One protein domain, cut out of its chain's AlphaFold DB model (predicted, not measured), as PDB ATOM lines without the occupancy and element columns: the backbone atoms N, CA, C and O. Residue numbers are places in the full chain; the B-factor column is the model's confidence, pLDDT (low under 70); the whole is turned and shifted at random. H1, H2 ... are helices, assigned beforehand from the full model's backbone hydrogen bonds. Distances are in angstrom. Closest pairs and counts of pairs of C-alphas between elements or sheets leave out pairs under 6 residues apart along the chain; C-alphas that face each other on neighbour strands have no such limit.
ATOM      1  N   GLY A 234     285.960 166.712 220.481       94.38
ATOM      2  CA  GLY A 234     285.698 166.546 219.047       94.38
ATOM      3  C   GLY A 234     286.465 165.379 218.417       94.38
ATOM      4  O   GLY A 234     285.894 164.622 217.638       94.38
ATOM      5  N   HIS A 235     287.727 165.163 218.806       94.19
ATOM      6  CA  HIS A 235     288.507 164.021 218.320       94.19
ATOM      7  C   HIS A 235     287.955 162.695 218.853       94.19
ATOM      8  O   HIS A 235     287.840 161.733 218.097       94.19
ATOM      9  N   MET A 236     287.582 162.651 220.135       95.56
ATOM     10  CA  MET A 236     287.040 161.440 220.760       95.56
ATOM     11  C   MET A 236     285.647 161.076 220.224       95.56
ATOM     12  O   MET A 236     285.348 159.898 220.037       95.56
ATOM     13  N   GLU A 237     284.793 162.063 219.942       95.25
ATOM     14  CA  GLU A 237     283.477 161.854 219.321       95.25
ATOM     15  C   GLU A 237     283.599 161.413 217.856       95.25
ATOM     16  O   GLU A 237     282.893 160.497 217.428       95.25
ATOM     17  N   ASN A 238     284.544 161.984 217.103       95.81
ATOM     18  CA  ASN A 238     284.849 161.520 215.752       95.81
ATOM     19  C   ASN A 238     285.373 160.074 215.755       95.81
ATOM     20  O   ASN A 238     284.910 159.244 214.979       95.81
ATOM     21  N   ALA A 239     286.284 159.740 216.675       95.00
ATOM     22  CA  ALA A 239     286.791 158.378 216.827       95.00
ATOM     23  C   ALA A 239     285.672 157.378 217.159       95.00
ATOM     24  O   ALA A 239     285.654 156.280 216.609       95.00
ATOM     25  N   ARG A 240     284.710 157.765 218.010       95.44
ATOM     26  CA  ARG A 240     283.516 156.954 218.286       95.44
ATOM     27  C   ARG A 240     282.658 156.748 217.038       95.44
ATOM     28  O   ARG A 240     282.215 155.635 216.802       95.44
ATOM     29  N   THR A 241     282.458 157.794 216.240       96.88
ATOM     30  CA  THR A 241     281.688 157.698 214.989       96.88
ATOM     31  C   THR A 241     282.313 156.667 214.049       96.88
ATOM     32  O   THR A 241     281.633 155.745 213.613       96.88
ATOM     33  N   ILE A 242     283.631 156.745 213.837       97.12
ATOM     34  CA  ILE A 242     284.376 155.772 213.023       97.12
ATOM     35  C   ILE A 242     284.272 154.360 213.621       97.12
ATOM     36  O   ILE A 242     284.105 153.385 212.896       97.12
ATOM     37  N   TRP A 243     284.367 154.229 214.946       97.00
ATOM     38  CA  TRP A 243     284.242 152.941 215.631       97.00
ATOM     39  C   TRP A 243     282.884 152.274 215.377       97.00
ATOM     40  O   TRP A 243     282.827 151.078 215.077       97.00
ATOM     41  N   ASP A 244     281.810 153.061 215.460       96.00
ATOM     42  CA  ASP A 244     280.443 152.610 215.220       96.00
ATOM     43  C   ASP A 244     280.229 152.258 213.730       96.00
ATOM     44  O   ASP A 244     279.642 151.221 213.422       96.00
ATOM     45  N   GLU A 245     280.773 153.052 212.797       97.50
ATOM     46  CA  GLU A 245     280.746 152.773 211.348       97.50
ATOM     47  C   GLU A 245     281.450 151.461 210.976       97.50
ATOM     48  O   GLU A 245     281.003 150.738 210.086       97.50
ATOM     49  N   LEU A 246     282.537 151.129 211.675       97.69
ATOM     50  CA  LEU A 246     283.281 149.885 211.480       97.69
ATOM     51  C   LEU A 246     282.578 148.656 212.084       97.69
ATOM     52  O   LEU A 246     283.073 147.538 211.925       97.69
ATOM     53  N   GLY A 247     281.445 148.831 212.775       96.38
ATOM     54  CA  GLY A 247     280.695 147.735 213.394       96.38
ATOM     55  C   GLY A 247     281.458 147.041 214.524       96.38
ATOM     56  O   GLY A 247     281.290 145.840 214.748       96.38
ATOM     57  N   LEU A 248     282.335 147.775 215.211       96.62
ATOM     58  CA  LEU A 248     283.140 147.246 216.307       96.62
ATOM     59  C   LEU A 248     282.294 147.064 217.589       96.62
ATOM     60  O   LEU A 248     281.200 147.621 217.701       96.62
ATOM     61  N   PRO A 249     282.764 146.275 218.580       96.62
ATOM     62  CA  PRO A 249     282.009 146.022 219.808       96.62
ATOM     63  C   PRO A 249     281.612 147.303 220.548       96.62
ATOM     64  O   PRO A 249     282.355 148.282 220.542       96.62
ATOM     65  N   ALA A 250     280.473 147.277 221.242       93.50
ATOM     66  CA  ALA A 250     279.963 148.436 221.971       93.50
ATOM     67  C   ALA A 250     281.009 149.020 222.941       93.50
ATOM     68  O   ALA A 250     281.560 148.316 223.791       93.50
ATOM     69  N   LEU A 251     281.258 150.329 222.830       90.62
ATOM     70  CA  LEU A 251     282.207 151.034 223.686       90.62
ATOM     71  C   LEU A 251     281.627 151.282 225.081       90.62
ATOM     72  O   LEU A 251     280.602 151.945 225.239       90.62
ATOM     73  N   ALA A 252     282.355 150.837 226.104       88.88
ATOM     74  CA  ALA A 252     282.131 151.234 227.489       88.88
ATOM     75  C   ALA A 252     283.067 152.400 227.846       88.88
ATOM     76  O   ALA A 252     284.192 152.199 228.308       88.88
ATOM     77  N   THR A 253     282.618 153.634 227.606       85.69
ATOM     78  CA  THR A 253     283.407 154.834 227.918       85.69
ATOM     79  C   THR A 253     283.584 154.996 229.424       85.69
ATOM     80  O   THR A 253     282.606 154.956 230.173       85.69
ATOM     81  N   ARG A 254     284.819 155.239 229.870       86.50
ATOM     82  CA  ARG A 254     285.136 155.568 231.265       86.50
ATOM     83  C   ARG A 254     285.420 157.059 231.395       86.50
ATOM     84  O   ARG A 254     285.927 157.678 230.466       86.50
ATOM     85  N   SER A 255     285.085 157.629 232.547       85.50
ATOM     86  CA  SER A 255     285.438 159.012 232.866       85.50
ATOM     87  C   SER A 255     286.859 159.074 233.438       85.50
ATOM     88  O   SER A 255     287.152 158.274 234.327       85.50
ATOM     89  N   PRO A 256     287.691 160.046 233.027       91.06
ATOM     90  CA  PRO A 256     287.452 161.016 231.951       91.06
ATOM     91  C   PRO A 256     287.601 160.387 230.551       91.06
ATOM     92  O   PRO A 256     288.537 159.635 230.304       91.06
ATOM     93  N   TRP A 257     286.686 160.711 229.629       90.88
ATOM     94  CA  TRP A 257     286.701 160.175 228.255       90.88
ATOM     95  C   TRP A 257     287.492 161.049 227.273       90.88
ATOM     96  O   TRP A 257     288.025 160.556 226.287       90.88
ATOM     97  N   HIS A 258     287.580 162.352 227.530       94.00
ATOM     98  CA  HIS A 258     288.283 163.311 226.683       94.00
ATOM     99  C   HIS A 258     289.034 164.331 227.539       94.00
ATOM    100  O   HIS A 258     288.749 164.498 228.726       94.00
ATOM    101  N   GLY A 259     289.977 165.039 226.921       92.25
ATOM    102  CA  GLY A 259     290.729 166.116 227.551       92.25
ATOM    103  C   GLY A 259     289.861 167.336 227.822       92.25
ATOM    104  O   GLY A 259     288.840 167.567 227.162       92.25
ATOM    105  N   TYR A 260     290.279 168.116 228.811       91.75
ATOM    106  CA  TYR A 260     289.649 169.367 229.208       91.75
ATOM    107  C   TYR A 260     290.694 170.309 229.812       91.75
ATOM    108  O   TYR A 260     291.741 169.873 230.302       91.75
ATOM    109  N   THR A 261     290.417 171.614 229.756       90.94
ATOM    110  CA  THR A 261     291.307 172.636 230.315       90.94
ATOM    111  C   THR A 261     291.180 172.713 231.830       90.94
ATOM    112  O   THR A 261     290.080 172.706 232.384       90.94
ATOM    113  N   LEU A 262     292.323 172.851 232.497       91.94
ATOM    114  CA  LEU A 262     292.421 173.107 233.931       91.94
ATOM    115  C   LEU A 262     292.936 174.524 234.224       91.94
ATOM    116  O   LEU A 262     293.258 174.852 235.362       91.94
ATOM    117  N   GLY A 263     292.900 175.419 233.233       90.00
ATOM    118  CA  GLY A 263     293.204 176.849 233.362       90.00
ATOM    119  C   GLY A 263     294.602 177.263 232.919       90.00
ATOM    120  O   GLY A 263     294.764 178.413 232.539       90.00
ATOM    121  N   ASP A 264     295.578 176.354 232.909       88.81
ATOM    122  CA  ASP A 264     296.934 176.633 232.412       88.81
ATOM    123  C   ASP A 264     297.083 176.142 230.960       88.81
ATOM    124  O   ASP A 264     297.948 175.339 230.619       88.81
ATOM    125  N   TRP A 265     296.149 176.555 230.098       90.44
ATOM    126  CA  TRP A 265     296.195 176.319 228.653       90.44
ATOM    127  C   TRP A 265     295.912 177.629 227.926       90.44
ATOM    128  O   TRP A 265     294.856 178.227 228.124       90.44
ATOM    129  N   THR A 266     296.861 178.083 227.110       90.00
ATOM    130  CA  THR A 266     296.810 179.405 226.471       90.00
ATOM    131  C   THR A 266     296.285 179.337 225.039       90.00
ATOM    132  O   THR A 266     296.434 178.319 224.361       90.00
ATOM    133  N   ASP A 267     295.770 180.458 224.527       90.50
ATOM    134  CA  ASP A 267     295.336 180.581 223.125       90.50
ATOM    135  C   ASP A 267     296.470 180.317 222.124       90.50
ATOM    136  O   ASP A 267     296.244 179.838 221.012       90.50
ATOM    137  N   THR A 268     297.715 180.605 222.510       91.12
ATOM    138  CA  THR A 268     298.895 180.282 221.700       91.12
ATOM    139  C   THR A 268     299.084 178.776 221.572       91.12
ATOM    140  O   THR A 268     299.283 178.284 220.463       91.12
ATOM    141  N   TRP A 269     298.969 178.022 222.668       91.88
ATOM    142  CA  TRP A 269     299.049 176.560 222.609       91.88
ATOM    143  C   TRP A 269     297.841 175.938 221.915       91.88
ATOM    144  O   TRP A 269     298.008 174.987 221.155       91.88
ATOM    145  N   GLU A 270     296.653 176.519 222.073       92.38
ATOM    146  CA  GLU A 270     295.468 176.123 221.311       92.38
ATOM    147  C   GLU A 270     295.678 176.312 219.798       92.38
ATOM    148  O   GLU A 270     295.413 175.406 219.006       92.38
ATOM    149  N   ARG A 271     296.234 177.457 219.378       94.75
ATOM    150  CA  ARG A 271     296.610 177.709 217.977       94.75
ATOM    151  C   ARG A 271     297.646 176.699 217.484       94.75
ATOM    152  O   ARG A 271     297.520 176.203 216.365       94.75
ATOM    153  N   PHE A 272     298.640 176.368 218.308       95.06
ATOM    154  CA  PHE A 272     299.648 175.366 217.961       95.06
ATOM    155  C   PHE A 272     299.044 173.980 217.775       95.06
ATOM    156  O   PHE A 272     299.364 173.314 216.788       95.06
ATOM    157  N   ALA A 273     298.147 173.570 218.671       92.94
ATOM    158  CA  ALA A 273     297.452 172.294 218.580       92.94
ATOM    159  C   ALA A 273     296.620 172.199 217.292       92.94
ATOM    160  O   ALA A 273     296.724 171.206 216.577       92.94
ATOM    161  N   ARG A 274     295.873 173.255 216.936       93.56
ATOM    162  CA  ARG A 274     295.091 173.303 215.685       93.56
ATOM    163  C   ARG A 274     295.961 173.226 214.437       93.56
ATOM    164  O   ARG A 274     295.641 172.486 213.515       93.56
ATOM    165  N   ARG A 275     297.076 173.958 214.406       96.12
ATOM    166  CA  ARG A 275     298.038 173.869 213.297       96.12
ATOM    167  C   ARG A 275     298.602 172.461 213.164       96.12
ATOM    168  O   ARG A 275     298.703 171.954 212.055       96.12
ATOM    169  N   ALA A 276     298.928 171.814 214.281       94.81
ATOM    170  CA  ALA A 276     299.442 170.451 214.259       94.81
ATOM    171  C   ALA A 276     298.432 169.469 213.645       94.81
ATOM    172  O   ALA A 276     298.813 168.673 212.789       94.81
ATOM    173  N   THR A 277     297.149 169.561 214.009       93.62
ATOM    174  CA  THR A 277     296.107 168.686 213.447       93.62
ATOM    175  C   THR A 277     295.723 169.038 212.007       93.62
ATOM    176  O   THR A 277     295.284 168.157 211.275       93.62
ATOM    177  N   ALA A 278     295.933 170.284 211.573       95.19
ATOM    178  CA  ALA A 278     295.730 170.727 210.190       95.19
ATOM    179  C   ALA A 278     296.924 170.438 209.253       95.19
ATOM    180  O   ALA A 278     296.840 170.703 208.056       95.19
ATOM    181  N   GLY A 279     298.042 169.912 209.769       96.31
ATOM    182  CA  GLY A 279     299.272 169.700 208.992       96.31
ATOM    183  C   GLY A 279     300.142 170.953 208.821       96.31
ATOM    184  O   GLY A 279     301.139 170.919 208.112       96.31
ATOM    185  N   GLU A 280     299.819 172.044 209.514       96.62
ATOM    186  CA  GLU A 280     300.512 173.341 209.484       96.62
ATOM    187  C   GLU A 280     301.570 173.486 210.602       96.62
ATOM    188  O   GLU A 280     301.892 174.592 211.048       96.62
ATOM    189  N   TRP A 281     302.110 172.373 211.105       94.25
ATOM    190  CA  TRP A 281     303.015 172.347 212.265       94.25
ATOM    191  C   TRP A 281     304.324 173.126 212.046       94.25
ATOM    192  O   TRP A 281     304.899 173.621 213.016       94.25
ATOM    193  N   GLU A 282     304.771 173.311 210.800       96.38
ATOM    194  CA  GLU A 282     305.956 174.119 210.470       96.38
ATOM    195  C   GLU A 282     305.824 175.570 210.959       96.38
ATOM    196  O   GLU A 282     306.796 176.154 211.444       96.38
ATOM    197  N   GLN A 283     304.612 176.139 210.935       95.81
ATOM    198  CA  GLN A 283     304.361 177.492 211.441       95.81
ATOM    199  C   GLN A 283     304.629 177.594 212.953       95.81
ATOM    200  O   GLN A 283     305.103 178.628 213.429       95.81
ATOM    201  N   ASN A 284     304.376 176.522 213.716       95.44
ATOM    202  CA  ASN A 284     304.728 176.464 215.139       95.44
ATOM    203  C   ASN A 284     306.252 176.453 215.321       95.44
ATOM    204  O   ASN A 284     306.775 177.079 216.246       95.44
ATOM    205  N   GLY A 285     306.973 175.765 214.429       95.56
ATOM    206  CA  GLY A 285     308.434 175.743 214.406       95.56
ATOM    207  C   GLY A 285     309.028 177.130 214.167       95.56
ATOM    208  O   GLY A 285     309.919 177.538 214.902       95.56
ATOM    209  N   VAL A 286     308.485 177.899 213.219       95.50
ATOM    210  CA  VAL A 286     308.915 179.289 212.965       95.50
ATOM    211  C   VAL A 286     308.712 180.173 214.202       95.50
ATOM    212  O   VAL A 286     309.619 180.908 214.594       95.50
ATOM    213  N   GLU A 287     307.550 180.079 214.856       93.50
ATOM    214  CA  GLU A 287     307.225 180.882 216.044       93.50
ATOM    215  C   GLU A 287     308.089 180.506 217.262       93.50
ATOM    216  O   GLU A 287     308.540 181.379 218.002       93.50
ATOM    217  N   THR A 288     308.361 179.215 217.467       93.25
ATOM    218  CA  THR A 288     309.215 178.748 218.572       93.25
ATOM    219  C   THR A 288     310.705 178.989 218.309       93.25
ATOM    220  O   THR A 288     311.423 179.349 219.241       93.25
ATOM    221  N   LEU A 289     311.171 178.896 217.057       94.88
ATOM    222  CA  LEU A 289     312.548 179.221 216.661       94.88
ATOM    223  C   LEU A 289     312.889 180.681 216.982       94.88
ATOM    224  O   LEU A 289     313.939 180.956 217.562       94.88
ATOM    225  N   ALA A 290     311.971 181.610 216.696       92.44
ATOM    226  CA  ALA A 290     312.130 183.031 217.020       92.44
ATOM    227  C   ALA A 290     312.242 183.314 218.534       92.44
ATOM    228  O   ALA A 290     312.661 184.401 218.934       92.44
ATOM    229  N   ARG A 291     311.878 182.345 219.384       91.81
ATOM    230  CA  ARG A 291     311.904 182.445 220.850       91.81
ATOM    231  C   ARG A 291     313.117 181.767 221.486       91.81
ATOM    232  O   ARG A 291     313.231 181.793 222.708       91.81
ATOM    233  N   GLN A 292     314.030 181.183 220.704       92.38
ATOM    234  CA  GLN A 292     315.248 180.567 221.238       92.38
ATOM    235  C   GLN A 292     316.132 181.588 221.961       92.38
ATOM    236  O   GLN A 292     316.386 182.685 221.461       92.38
ATOM    237  N   ARG A 293     316.626 181.218 223.147       90.88
ATOM    238  CA  ARG A 293     317.518 182.051 223.967       90.88
ATOM    239  C   ARG A 293     318.544 181.180 224.679       90.88
ATOM    240  O   ARG A 293     318.234 180.073 225.106       90.88
ATOM    241  N   GLY A 294     319.762 181.696 224.817       93.69
ATOM    242  CA  GLY A 294     320.797 181.088 225.652       93.69
ATOM    243  C   GLY A 294     320.685 181.513 227.119       93.69
ATOM    244  O   GLY A 294     319.932 182.425 227.458       93.69
ATOM    245  N   GLY A 295     321.471 180.874 227.987       93.75
ATOM    246  CA  GLY A 295     321.619 181.279 229.394       93.75
ATOM    247  C   GLY A 295     320.474 180.867 230.326       93.75
ATOM    248  O   GLY A 295     320.440 181.314 231.468       93.75
ATOM    249  N   LEU A 296     319.555 180.018 229.862       94.12
ATOM    250  CA  LEU A 296     318.495 179.431 230.681       94.12
ATOM    251  C   LEU A 296     318.847 177.989 231.049       94.12
ATOM    252  O   LEU A 296     319.442 177.262 230.254       94.12
ATOM    253  N   ALA A 297     318.445 177.568 232.247       95.50
ATOM    254  CA  ALA A 297     318.487 176.159 232.612       95.50
ATOM    255  C   ALA A 297     317.375 175.388 231.867       95.50
ATOM    256  O   ALA A 297     316.286 175.947 231.677       95.50
ATOM    257  N   PRO A 298     317.599 174.120 231.471       94.31
ATOM    258  CA  PRO A 298     316.528 173.251 230.980       94.31
ATOM    259  C   PRO A 298     315.334 173.213 231.945       94.31
ATOM    260  O   PRO A 298     315.515 173.362 233.154       94.31
ATOM    261  N   GLU A 299     314.121 173.041 231.412       90.94
ATOM    262  CA  GLU A 299     312.855 173.044 232.170       90.94
ATOM    263  C   GLU A 299     312.511 174.368 232.884       90.94
ATOM    264  O   GLU A 299     311.609 174.419 233.723       90.94
ATOM    265  N   THR A 300     313.181 175.478 232.544       92.44
ATOM    266  CA  THR A 300     312.760 176.806 233.014       92.44
ATOM    267  C   THR A 300     311.381 177.148 232.427       92.44
ATOM    268  O   THR A 300     311.256 177.233 231.202       92.44
ATOM    269  N   PRO A 301     310.342 177.403 233.252       88.94
ATOM    270  CA  PRO A 301     309.015 177.726 232.741       88.94
ATOM    271  C   PRO A 301     309.021 179.008 231.907       88.94
ATOM    272  O   PRO A 301     309.455 180.061 232.376       88.94
ATOM    273  N   VAL A 302     308.462 178.933 230.701       89.44
ATOM    274  CA  VAL A 302     308.375 180.056 229.754       89.44
ATOM    275  C   VAL A 302     307.742 181.295 230.391       89.44
ATOM    276  O   VAL A 302     308.283 182.390 230.256       89.44
ATOM    277  N   GLY A 303     306.652 181.131 231.148       84.75
ATOM    278  CA  GLY A 303     305.945 182.245 231.797       84.75
ATOM    279  C   GLY A 303     306.747 182.980 232.881       84.75
ATOM    280  O   GLY A 303     306.342 184.054 233.312       84.75
ATOM    281  N   LYS A 304     307.892 182.438 233.328       87.00
ATOM    282  CA  LYS A 304     308.820 183.157 234.222       87.00
ATOM    283  C   LYS A 304     309.772 184.086 233.467       87.00
ATOM    284  O   LYS A 304     310.373 184.961 234.083       87.00
ATOM    285  N   VAL A 305     309.942 183.872 232.164       88.25
ATOM    286  CA  VAL A 305     310.910 184.583 231.315       88.25
ATOM    287  C   VAL A 305     310.198 185.556 230.381       88.25
ATOM    288  O   VAL A 305     310.636 186.691 230.196       88.25
TER     289      VAL A 305
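This is residues 234 to 305 of the 309 residues of an uncharacterized protein of Betaproteobacteria bacterium RIFCSPLOWO2_12_FULL_62_58 (UniProt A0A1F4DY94). An open, drawn-out chain with little packing: helix H1 lies by itself at one end, a long winding link leads from it to a short helical hairpin of H2 and H3 that opens like a V, and a tail after H3 goes out to the other end and folds back. Residues 260 to 267, of which 267 belongs to H2, stick out from the rest. The printed part has 72 residues with three named helices, in the order H1, H2, H3, and no named strand; the class is all helix, though under half of the residues, 33 of 72, are in named elements. The whole is extended, with a radius of gyration of the C-alphas of 18.0 A and spans of 55 by 26 by 20 A.

H1 is residues 234 to 245, 16.5 A from first to last C-alpha, and begins with the C-alpha of Gly 234 at (285.698, 166.546, 219.047). After residues 246 to 266, which hold no named element, H2 is residues 267 to 278, 16.3 A long, with C-alpha 267 at (295.336, 180.581, 223.125). H3 is residues 281 to 289, 12.5 A long, and ends with the C-alpha of Leu 289 at (312.548, 179.221, 216.661). Residues 290 to 305 hold no named element.

H1 touches no helix; it is apart from H2 and apart from H3. H2 touches H3 with residues 272 to 275 alone, and the closest C-alphas of the two helices are those of Arg 275 and Trp 281, 5.3 A apart. Their centres are 10.7 A apart. They run opposite ways at a steep tilt of 38 degrees, only just past shallow, and form a helical hairpin. In H1, H2 and H3 every pair of backbone O i and N i+4 is within hydrogen-bond range.

The outline is a rod. The two C-alphas farthest apart are those of Gly 247 and Gly 295, at 55.3 A, while the C-alphas of Gly 234 and Val 305, the first and last printed, are 33.3 A apart. Without the stretch that stands free, the body of 64 residues still spans 54 by 26 by 15 A. The link from H1 to H2 is long, with 21 residues, and the link from H2 to H3 is tight, with 2 residues. The C-alphas of residues 290 to 305 lie 17 to 28 A from the mean of the C-alphas. The printed part has no cut. Its mean pLDDT is 93.1, and no printed residue is under 70.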